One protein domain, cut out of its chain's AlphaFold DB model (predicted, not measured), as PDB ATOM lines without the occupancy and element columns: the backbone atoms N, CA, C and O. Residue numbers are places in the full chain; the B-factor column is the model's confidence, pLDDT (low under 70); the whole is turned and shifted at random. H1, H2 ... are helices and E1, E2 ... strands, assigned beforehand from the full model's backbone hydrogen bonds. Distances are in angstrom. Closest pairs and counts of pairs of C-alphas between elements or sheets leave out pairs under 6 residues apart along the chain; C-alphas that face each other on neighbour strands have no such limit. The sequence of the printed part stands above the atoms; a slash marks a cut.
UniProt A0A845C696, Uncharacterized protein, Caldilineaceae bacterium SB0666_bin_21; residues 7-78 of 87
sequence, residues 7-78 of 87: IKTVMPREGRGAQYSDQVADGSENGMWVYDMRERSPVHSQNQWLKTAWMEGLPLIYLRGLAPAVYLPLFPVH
ATOM      1  N   ILE A   7      29.886  50.864 -14.985       89.31
ATOM      2  CA  ILE A   7      30.404  50.006 -13.919       89.31
ATOM      3  C   ILE A   7      30.531  48.577 -14.428       89.31
ATOM      4  O   ILE A   7      29.860  48.179 -15.382       89.31
ATOM      5  N   LYS A   8      31.395  47.789 -13.789       87.75
ATOM      6  CA  LYS A   8      31.505  46.361 -14.076       87.75
ATOM      7  C   LYS A   8      31.651  45.564 -12.796       87.75
ATOM      8  O   LYS A   8      32.377  45.978 -11.895       87.75
ATOM      9  N   THR A   9      31.040  44.394 -12.779       81.94
ATOM     10  CA  THR A   9      31.289  43.363 -11.771       81.94
ATOM     11  C   THR A   9      31.888  42.149 -12.456       81.94
ATOM     12  O   THR A   9      31.610  41.855 -13.621       81.94
ATOM     13  N   VAL A  10      32.778  41.463 -11.749       74.56
ATOM     14  CA  VAL A  10      33.321  40.177 -12.186       74.56
ATOM     15  C   VAL A  10      32.630  39.087 -11.384       74.56
ATOM     16  O   VAL A  10      32.414  39.270 -10.189       74.56
ATOM     17  N   MET A  11      32.308  37.955 -12.015       63.19
ATOM     18  CA  MET A  11      31.804  36.802 -11.268       63.19
ATOM     19  C   MET A  11      32.823  36.419 -10.185       63.19
ATOM     20  O   MET A  11      34.001  36.214 -10.521       63.19
ATOM     21  N   PRO A  12      32.420  36.307  -8.907       52.41
ATOM     22  CA  PRO A  12      33.287  35.725  -7.897       52.41
ATOM     23  C   PRO A  12      33.613  34.280  -8.303       52.41
ATOM     24  O   PRO A  12      32.735  33.508  -8.686       52.41
ATOM     25  N   ARG A  13      34.901  33.920  -8.290       45.62
ATOM     26  CA  ARG A  13      35.359  32.556  -8.602       45.62
ATOM     27  C   ARG A  13      35.028  31.654  -7.410       45.62
ATOM     28  O   ARG A  13      35.395  32.001  -6.288       45.62
ATOM     29  N   GLU A  14      34.376  30.515  -7.646       39.72
ATOM     30  CA  GLU A  14      34.123  29.511  -6.602       39.72
ATOM     31  C   GLU A  14      35.420  29.150  -5.853       39.72
ATOM     32  O   GLU A  14      36.472  28.946  -6.460       39.72
ATOM     33  N   GLY A  15      35.346  29.087  -4.519       44.47
ATOM     34  CA  GLY A  15      36.432  28.610  -3.651       44.47
ATOM     35  C   GLY A  15      37.305  29.680  -2.983       44.47
ATOM     36  O   GLY A  15      38.092  29.351  -2.099       44.47
ATOM     37  N   ARG A  16      37.149  30.966  -3.315       40.22
ATOM     38  CA  ARG A  16      37.681  32.078  -2.507       40.22
ATOM     39  C   ARG A  16      36.470  32.854  -2.017       40.22
ATOM     40  O   ARG A  16      35.758  33.400  -2.851       40.22
ATOM     41  N   GLY A  17      36.204  32.809  -0.704       39.03
ATOM     42  CA  GLY A  17      35.012  33.403  -0.085       39.03
ATOM     43  C   GLY A  17      34.662  34.727  -0.753       39.03
ATOM     44  O   GLY A  17      35.537  35.587  -0.880       39.03
ATOM     45  N   ALA A  18      33.440  34.814  -1.282       40.72
ATOM     46  CA  ALA A  18      33.001  35.928  -2.104       40.72
ATOM     47  C   ALA A  18      33.322  37.238  -1.368       40.72
ATOM     48  O   ALA A  18      32.746  37.528  -0.323       40.72
ATOM     49  N   GLN A  19      34.295  38.009  -1.868       41.91
ATOM     50  CA  GLN A  19      34.638  39.312  -1.273       41.91
ATOM     51  C   GLN A  19      33.483  40.315  -1.388       41.91
ATOM     52  O   GLN A  19      33.491  41.341  -0.704       41.91
ATOM     53  N   TYR A  20      32.502  39.975  -2.217       48.38
ATOM     54  CA  TYR A  20      31.286  40.715  -2.461       48.38
ATOM     55  C   TYR A  20      30.128  39.794  -2.110       48.38
ATOM     56  O   TYR A  20      29.901  38.771  -2.761       48.38
ATOM     57  N   SER A  21      29.427  40.149  -1.037       42.34
ATOM     58  CA  SER A  21      28.080  39.658  -0.793       42.34
ATOM     59  C   SER A  21      27.174  40.421  -1.752       42.34
ATOM     60  O   SER A  21      26.279  41.142  -1.317       42.34
ATOM     61  N   ASP A  22      27.367  40.215  -3.056       46.28
ATOM     62  CA  ASP A  22      26.335  40.461  -4.057       46.28
ATOM     63  C   ASP A  22      25.269  39.368  -3.846       46.28
ATOM     64  O   ASP A  22      24.971  38.554  -4.721       46.28
ATOM     65  N   GLN A  23      24.734  39.298  -2.619       45.81
ATOM     66  CA  GLN A  23      23.393  38.831  -2.384       45.81
ATOM     67  C   GLN A  23      22.591  39.659  -3.362       45.81
ATOM     68  O   GLN A  23      22.479  40.877  -3.230       45.81
ATOM     69  N   VAL A  24      22.142  38.984  -4.416       47.56
ATOM     70  CA  VAL A  24      20.922  39.315  -5.127       47.56
ATOM     71  C   VAL A  24      19.989  39.828  -4.044       47.56
ATOM     72  O   VAL A  24      19.535  39.036  -3.223       47.56
ATOM     73  N   ALA A  25      19.860  41.147  -3.923       45.28
ATOM     74  CA  ALA A  25      19.086  41.761  -2.863       45.28
ATOM     75  C   ALA A  25      17.631  41.529  -3.229       45.28
ATOM     76  O   ALA A  25      17.013  42.423  -3.781       45.28
ATOM     77  N   ASP A  26      17.166  40.284  -3.097       44.28
ATOM     78  CA  ASP A  26      15.800  39.824  -3.344       44.28
ATOM     79  C   ASP A  26      15.173  40.347  -4.663       44.28
ATOM     80  O   ASP A  26      13.966  40.493  -4.817       44.28
ATOM     81  N   GLY A  27      16.024  40.732  -5.618       42.66
ATOM     82  CA  GLY A  27      15.711  41.814  -6.556       42.66
ATOM     83  C   GLY A  27      16.003  41.474  -8.005       42.66
ATOM     84  O   GLY A  27      15.707  42.286  -8.883       42.66
ATOM     85  N   SER A  28      16.506  40.267  -8.297       49.56
ATOM     86  CA  SER A  28      16.603  39.802  -9.685       49.56
ATOM     87  C   SER A  28      15.232  39.707 -10.354       49.56
ATOM     88  O   SER A  28      15.159  39.828 -11.572       49.56
ATOM     89  N   GLU A  29      14.154  39.545  -9.579       50.44
ATOM     90  CA  GLU A  29      12.774  39.588 -10.084       50.44
ATOM     91  C   GLU A  29      12.308  41.015 -10.429       50.44
ATOM     92  O   GLU A  29      11.491  41.183 -11.331       50.44
ATOM     93  N   ASN A  30      12.891  42.049  -9.806       59.38
ATOM     94  CA  ASN A  30      12.503  43.458  -9.983       59.38
ATOM     95  C   ASN A  30      13.543  44.305 -10.746       59.38
ATOM     96  O   ASN A  30      13.350  45.504 -10.936       59.38
ATOM     97  N   GLY A  31      14.660  43.706 -11.173       67.56
ATOM     98  CA  GLY A  31      15.742  44.398 -11.879       67.56
ATOM     99  C   GLY A  31      16.658  45.255 -10.993       67.56
ATOM    100  O   GLY A  31      17.380  46.101 -11.522       67.56
ATOM    101  N   MET A  32      16.656  45.043  -9.673       69.38
ATOM    102  CA  MET A  32      17.491  45.782  -8.718       69.38
ATOM    103  C   MET A  32      18.758  45.006  -8.348       69.38
ATOM    104  O   MET A  32      18.729  43.790  -8.153       69.38
ATOM    105  N   TRP A  33      19.877  45.724  -8.234       74.62
ATOM    106  CA  TRP A  33      21.193  45.161  -7.935       74.62
ATOM    107  C   TRP A  33      21.904  46.018  -6.893       74.62
ATOM    108  O   TRP A  33      21.901  47.243  -7.003       74.62
ATOM    109  N   VAL A  34      22.559  45.373  -5.927       74.69
ATOM    110  CA  VAL A  34      23.484  46.042  -5.006       74.69
ATOM    111  C   VAL A  34      24.878  45.989  -5.616       74.69
ATOM    112  O   VAL A  34      25.293  44.961  -6.148       74.69
ATOM    113  N   TYR A  35      25.569  47.123  -5.591       73.38
ATOM    114  CA  TYR A  35      26.944  47.249  -6.050       73.38
ATOM    115  C   TYR A  35      27.815  47.658  -4.869       73.38
ATOM    116  O   TYR A  35      27.656  48.753  -4.326       73.38
ATOM    117  N   ASP A  36      28.763  46.800  -4.506       76.69
ATOM    118  CA  ASP A  36      29.739  47.122  -3.476       76.69
ATOM    119  C   ASP A  36      30.741  48.169  -3.984       76.69
ATOM    120  O   ASP A  36      31.410  48.008  -5.012       76.69
ATOM    121  N   MET A  37      30.876  49.257  -3.222       76.12
ATOM    122  CA  MET A  37      31.837  50.317  -3.508       76.12
ATOM    123  C   MET A  37      33.255  49.760  -3.621       76.12
ATOM    124  O   MET A  37      33.696  48.927  -2.823       76.12
ATOM    125  N   ARG A  38      34.023  50.286  -4.582       71.44
ATOM    126  CA  ARG A  38      35.423  49.889  -4.748       71.44
ATOM    127  C   ARG A  38      36.192  50.174  -3.460       71.44
ATOM    128  O   ARG A  38      36.075  51.269  -2.913       71.44
ATOM    129  N   GLU A  39      36.937  49.177  -2.981       72.62
ATOM    130  CA  GLU A  39      37.683  49.224  -1.708       72.62
ATOM    131  C   GLU A  39      36.810  49.524  -0.476       72.62
ATOM    132  O   GLU A  39      37.340  49.843   0.583       72.62
ATOM    133  N   ARG A  40      35.475  49.428  -0.602       68.31
ATOM    134  CA  ARG A  40      34.499  49.808   0.431       68.31
ATOM    135  C   ARG A  40      34.738  51.217   0.992       68.31
ATOM    136  O   ARG A  40      34.476  51.482   2.159       68.31
ATOM    137  N   SER A  41      35.271  52.117   0.162       72.19
ATOM    138  CA  SER A  41      35.670  53.461   0.572       72.19
ATOM    139  C   SER A  41      34.845  54.515  -0.164       72.19
ATOM    140  O   SER A  41      35.046  54.714  -1.366       72.19
ATOM    141  N   PRO A  42      33.948  55.251   0.513       70.62
ATOM    142  CA  PRO A  42      33.116  56.253  -0.149       70.62
ATOM    143  C   PRO A  42      33.946  57.420  -0.695       70.62
ATOM    144  O   PRO A  42      33.520  58.086  -1.632       70.62
ATOM    145  N   VAL A  43      35.147  57.664  -0.158       77.75
ATOM    146  CA  VAL A  43      36.038  58.757  -0.584       77.75
ATOM    147  C   VAL A  43      36.894  58.414  -1.806       77.75
ATOM    148  O   VAL A  43      37.561  59.290  -2.353       77.75
ATOM    149  N   HIS A  44      36.872  57.162  -2.271       81.06
ATOM    150  CA  HIS A  44      37.575  56.783  -3.491       81.06
ATOM    151  C   HIS A  44      36.988  57.539  -4.697       81.06
ATOM    152  O   HIS A  44      35.772  57.571  -4.894       81.06
ATOM    153  N   SER A  45      37.844  58.117  -5.545       82.19
ATOM    154  CA  SER A  45      37.442  59.011  -6.647       82.19
ATOM    155  C   SER A  45      36.385  58.408  -7.583       82.19
ATOM    156  O   SER A  45      35.439  59.081  -7.974       82.19
ATOM    157  N   GLN A  46      36.490  57.111  -7.883       84.31
ATOM    158  CA  GLN A  46      35.504  56.400  -8.710       84.31
ATOM    159  C   GLN A  46      34.135  56.243  -8.031       84.31
ATOM    160  O   GLN A  46      33.112  56.295  -8.709       84.31
ATOM    161  N   ASN A  47      34.101  56.087  -6.704       85.50
ATOM    162  CA  ASN A  47      32.846  56.030  -5.957       85.50
ATOM    163  C   ASN A  47      32.230  57.434  -5.863       85.50
ATOM    164  O   ASN A  47      31.022  57.574  -5.990       85.50
ATOM    165  N   GLN A  48      33.044  58.491  -5.769       87.88
ATOM    166  CA  GLN A  48      32.546  59.869  -5.873       87.88
ATOM    167  C   GLN A  48      31.874  60.137  -7.228       87.88
ATOM    168  O   GLN A  48      30.823  60.764  -7.263       87.88
ATOM    169  N   TRP A  49      32.392  59.590  -8.334       89.56
ATOM    170  CA  TRP A  49      31.714  59.691  -9.634       89.56
ATOM    171  C   TRP A  49      30.372  58.950  -9.677       89.56
ATOM    172  O   TRP A  49      29.434  59.438 -10.308       89.56
ATOM    173  N   LEU A  50      30.259  57.797  -9.007       88.50
ATOM    174  CA  LEU A  50      28.977  57.097  -8.835       88.50
ATOM    175  C   LEU A  50      28.004  57.904  -7.978       88.50
ATOM    176  O   LEU A  50      26.832  58.004  -8.326       88.50
ATOM    177  N   LYS A  51      28.502  58.546  -6.919       89.00
ATOM    178  CA  LYS A  51      27.715  59.449  -6.080       89.00
ATOM    179  C   LYS A  51      27.187  60.638  -6.881       89.00
ATOM    180  O   LYS A  51      26.018  60.978  -6.758       89.00
ATOM    181  N   THR A  52      28.012  61.243  -7.734       90.19
ATOM    182  CA  THR A  52      27.573  62.312  -8.642       90.19
ATOM    183  C   THR A  52      26.503  61.814  -9.614       90.19
ATOM    184  O   THR A  52      25.485  62.477  -9.776       90.19
ATOM    185  N   ALA A  53      26.684  60.635 -10.221       90.69
ATOM    186  CA  ALA A  53      25.683  60.056 -11.118       90.69
ATOM    187  C   ALA A  53      24.351  59.769 -10.411       90.69
ATOM    188  O   ALA A  53      23.299  60.012 -10.992       90.69
ATOM    189  N   TRP A  54      24.392  59.323  -9.155       91.44
ATOM    190  CA  TRP A  54      23.207  59.183  -8.310       91.44
ATOM    191  C   TRP A  54      22.522  60.530  -8.051       91.44
ATOM    192  O   TRP A  54      21.343  60.684  -8.352       91.44
ATOM    193  N   MET A  55      23.269  61.520  -7.552       91.62
ATOM    194  CA  MET A  55      22.736  62.846  -7.216       91.62
ATOM    195  C   MET A  55      22.129  63.572  -8.420       91.62
ATOM    196  O   MET A  55      21.191  64.347  -8.265       91.62
ATOM    197  N   GLU A  56      22.665  63.331  -9.615       92.31
ATOM    198  CA  GLU A  56      22.187  63.932 -10.858       92.31
ATOM    199  C   GLU A  56      21.213  63.038 -11.648       92.31
ATOM    200  O   GLU A  56      20.742  63.445 -12.709       92.31
ATOM    201  N   GLY A  57      20.907  61.828 -11.166       92.19
ATOM    202  CA  GLY A  57      20.003  60.892 -11.842       92.19
ATOM    203  C   GLY A  57      20.490  60.440 -13.224       92.19
ATOM    204  O   GLY A  57      19.683  60.235 -14.128       92.19
ATOM    205  N   LEU A  58      21.805  60.316 -13.420       92.69
ATOM    206  CA  LEU A  58      22.389  59.977 -14.719       92.69
ATOM    207  C   LEU A  58      22.330  58.467 -14.996       92.69
ATOM    208  O   LEU A  58      22.636  57.670 -14.103       92.69
ATOM    209  N   PRO A  59      22.029  58.056 -16.241       93.50
ATOM    210  CA  PRO A  59      22.070  56.656 -16.630       93.50
ATOM    211  C   PRO A  59      23.512  56.164 -16.777       93.50
ATOM    212  O   PRO A  59      24.389  56.874 -17.274       93.50
ATOM    213  N   LEU A  60      23.727  54.901 -16.424       92.75
ATOM    214  CA  LEU A  60      24.995  54.188 -16.528       92.75
ATOM    215  C   LEU A  60      24.832  52.922 -17.373       92.75
ATOM    216  O   LEU A  60      23.730  52.387 -17.516       92.75
ATOM    217  N   ILE A  61      25.949  52.404 -17.886       92.69
ATOM    218  CA  ILE A  61      26.036  51.038 -18.419       92.69
ATOM    219  C   ILE A  61      26.563  50.118 -17.314       92.69
ATOM    220  O   ILE A  61      27.663  50.333 -16.802       92.69
ATOM    221  N   TYR A  62      25.833  49.058 -16.974       90.69
ATOM    222  CA  TYR A  62      26.323  48.029 -16.059       90.69
ATOM    223  C   TYR A  62      26.748  46.778 -16.826       90.69
ATOM    224  O   TYR A  62      25.933  46.032 -17.357       90.69
ATOM    225  N   LEU A  63      28.059  46.549 -16.878       90.56
ATOM    226  CA  LEU A  63      28.676  45.358 -17.449       90.56
ATOM    227  C   LEU A  63      28.715  44.247 -16.393       90.56
ATOM    228  O   LEU A  63      29.691  44.111 -15.648       90.56
ATOM    229  N   ARG A  64      27.650  43.451 -16.324       86.62
ATOM    230  CA  ARG A  64      27.551  42.336 -15.379       86.62
ATOM    231  C   ARG A  64      28.337  41.139 -15.901       86.62
ATOM    232  O   ARG A  64      28.010  40.603 -16.958       86.62
ATOM    233  N   GLY A  65      29.357  40.697 -15.172       84.31
ATOM    234  CA  GLY A  65      30.089  39.479 -15.517       84.31
ATOM    235  C   GLY A  65      29.176  38.253 -15.455       84.31
ATOM    236  O   GLY A  65      28.507  38.041 -14.450       84.31
ATOM    237  N   LEU A  66      29.154  37.446 -16.517       80.81
ATOM    238  CA  LEU A  66      28.478  36.139 -16.549       80.81
ATOM    239  C   LEU A  66      29.479  34.980 -16.514       80.81
ATOM    240  O   LEU A  66      29.215  33.939 -15.924       80.81
ATOM    241  N   ALA A  67      30.639  35.167 -17.142       81.44
ATOM    242  CA  ALA A  67      31.741  34.212 -17.176       81.44
ATOM    243  C   ALA A  67      33.066  34.976 -17.374       81.44
ATOM    244  O   ALA A  67      33.043  36.187 -17.621       81.44
ATOM    245  N   PRO A  68      34.242  34.326 -17.277       82.44
ATOM    246  CA  PRO A  68      35.514  34.978 -17.578       82.44
ATOM    247  C   PRO A  68      35.487  35.655 -18.955       82.44
ATOM    248  O   PRO A  68      35.244  35.003 -19.964       82.44
ATOM    249  N   ALA A  69      35.726  36.969 -18.977       84.19
ATOM    250  CA  ALA A  69      35.665  37.823 -20.169       84.19
ATOM    251  C   ALA A  69      34.293  37.909 -20.884       84.19
ATOM    252  O   ALA A  69      34.216  38.511 -21.952       84.19
ATOM    253  N   VAL A  70      33.212  37.394 -20.290       85.25
ATOM    254  CA  VAL A  70      31.845  37.496 -20.825       85.25
ATOM    255  C   VAL A  70      31.017  38.399 -19.921       85.25
ATOM    256  O   VAL A  70      30.858  38.119 -18.731       85.25
ATOM    257  N   TYR A  71      30.465  39.465 -20.499       87.44
ATOM    258  CA  TYR A  71      29.671  40.461 -19.785       87.44
ATOM    259  C   TYR A  71      28.316  40.653 -20.461       87.44
ATOM    260  O   TYR A  71      28.240  40.760 -21.684       87.44
ATOM    261  N   LEU A  72      27.262  40.744 -19.657       86.81
ATOM    262  CA  LEU A  72      25.948  41.210 -20.071       86.81
ATOM    263  C   LEU A  72      25.884  42.733 -19.876       86.81
ATOM    264  O   LEU A  72      25.983  43.186 -18.732       86.81
ATOM    265  N   PRO A  73      25.738  43.536 -20.946       90.75
ATOM    266  CA  PRO A  73      25.533  44.971 -20.815       90.75
ATOM    267  C   PRO A  73      24.075  45.271 -20.450       90.75
ATOM    268  O   PRO A  73      23.161  45.003 -21.226       90.75
ATOM    269  N   LEU A  74      23.864  45.857 -19.277       88.50
ATOM    270  CA  LEU A  74      22.576  46.378 -18.833       88.50
ATOM    271  C   LEU A  74      22.570  47.897 -19.019       88.50
ATOM    272  O   LEU A  74      23.444  48.592 -18.496       88.50
ATOM    273  N   PHE A  75      21.606  48.408 -19.783       90.00
ATOM    274  CA  PHE A  75      21.439  49.838 -20.031       90.00
ATOM    275  C   PHE A  75      19.975  50.172 -20.388       90.00
ATOM    276  O   PHE A  75      19.370  49.421 -21.155       90.00
ATOM    277  N   PRO A  76      19.429  51.308 -19.914       92.19
ATOM    278  CA  PRO A  76      20.016  52.191 -18.905       92.19
ATOM    279  C   PRO A  76      19.867  51.597 -17.498       92.19
ATOM    280  O   PRO A  76      18.833  51.020 -17.176       92.19
ATOM    281  N   VAL A  77      20.878  51.772 -16.642       90.69
ATOM    282  CA  VAL A  77      20.726  51.550 -15.194       90.69
ATOM    283  C   VAL A  77      20.941  52.853 -14.438       90.69
ATOM    284  O   VAL A  77      21.737  53.688 -14.859       90.69
ATOM    285  N   HIS A  78      20.243  53.020 -13.319       91.81
ATOM    286  CA  HIS A  78      20.374  54.184 -12.446       91.81
ATOM    287  C   HIS A  78      20.717  53.714 -11.039       91.81
ATOM    288  O   HIS A  78      20.273  52.649 -10.610       91.81
TER     289      HIS A  78
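This is residues 7 to 78 of the 87 residues of an uncharacterized protein of Caldilineaceae bacterium SB0666_bin_21 (UniProt A0A845C696). A small sheet of three strands, made of the hairpin E2 and E3 with the short E1 beside E2, has one helix, H1, near the end where E2 begins, and a long wandering stretch, residues 10 to 44, that makes a wide loop on one side of the sheet. The printed part has 72 residues, with one named helix and three named strands in the order E1, H1, E2, E3; the sheet order is E1, E2, E3, and it is mixed. The class is mixed, helices and strands, with under half of the residues in named elements. The whole is compact, with a radius of gyration of the C-alphas of 12.9 A and spans of 37 by 27 by 25 A.

E2 is residues 60 to 67, 21.1 A long, and E3 is residues 70 to 77, 18.8 A, ending at C-alpha 77 (20.726, 51.550, -15.194). E1 is residues 7 to 9, beginning at C-alpha 7 (30.404, 50.006, -13.919). H1 is residues 45 to 55, 15.2 A long, beginning at C-alpha 45 (37.442, 59.011, -6.647).

E2 and E3 form an antiparallel hairpin at 155 degrees, with N 62 and O 74 at 2.9 A, within hydrogen-bond range. E1 and E2 are parallel at 18 degrees, with N 63 and O 7 at 2.9 A, within hydrogen-bond range. E1, H1 and E2 form a strand-helix-strand unit, two parallel neighbour strands with a helix between them along the chain, and its crossover is right-handed. H1 is only just on the sheet, with 5 pairs of C-alphas within 10 A, and only grazes it with residues 46 to 54. In H1 every O i to N i+4 pair is within hydrogen-bond range.

The C-alphas of Gly 15 and Glu 56 are the two farthest apart, 38.8 A. The printed part has no cut. The link from E1 to H1 is long, with 35 residues. Mean pLDDT of the printed part is 73.6; residues 11 to 32 and residue 40 are under 70.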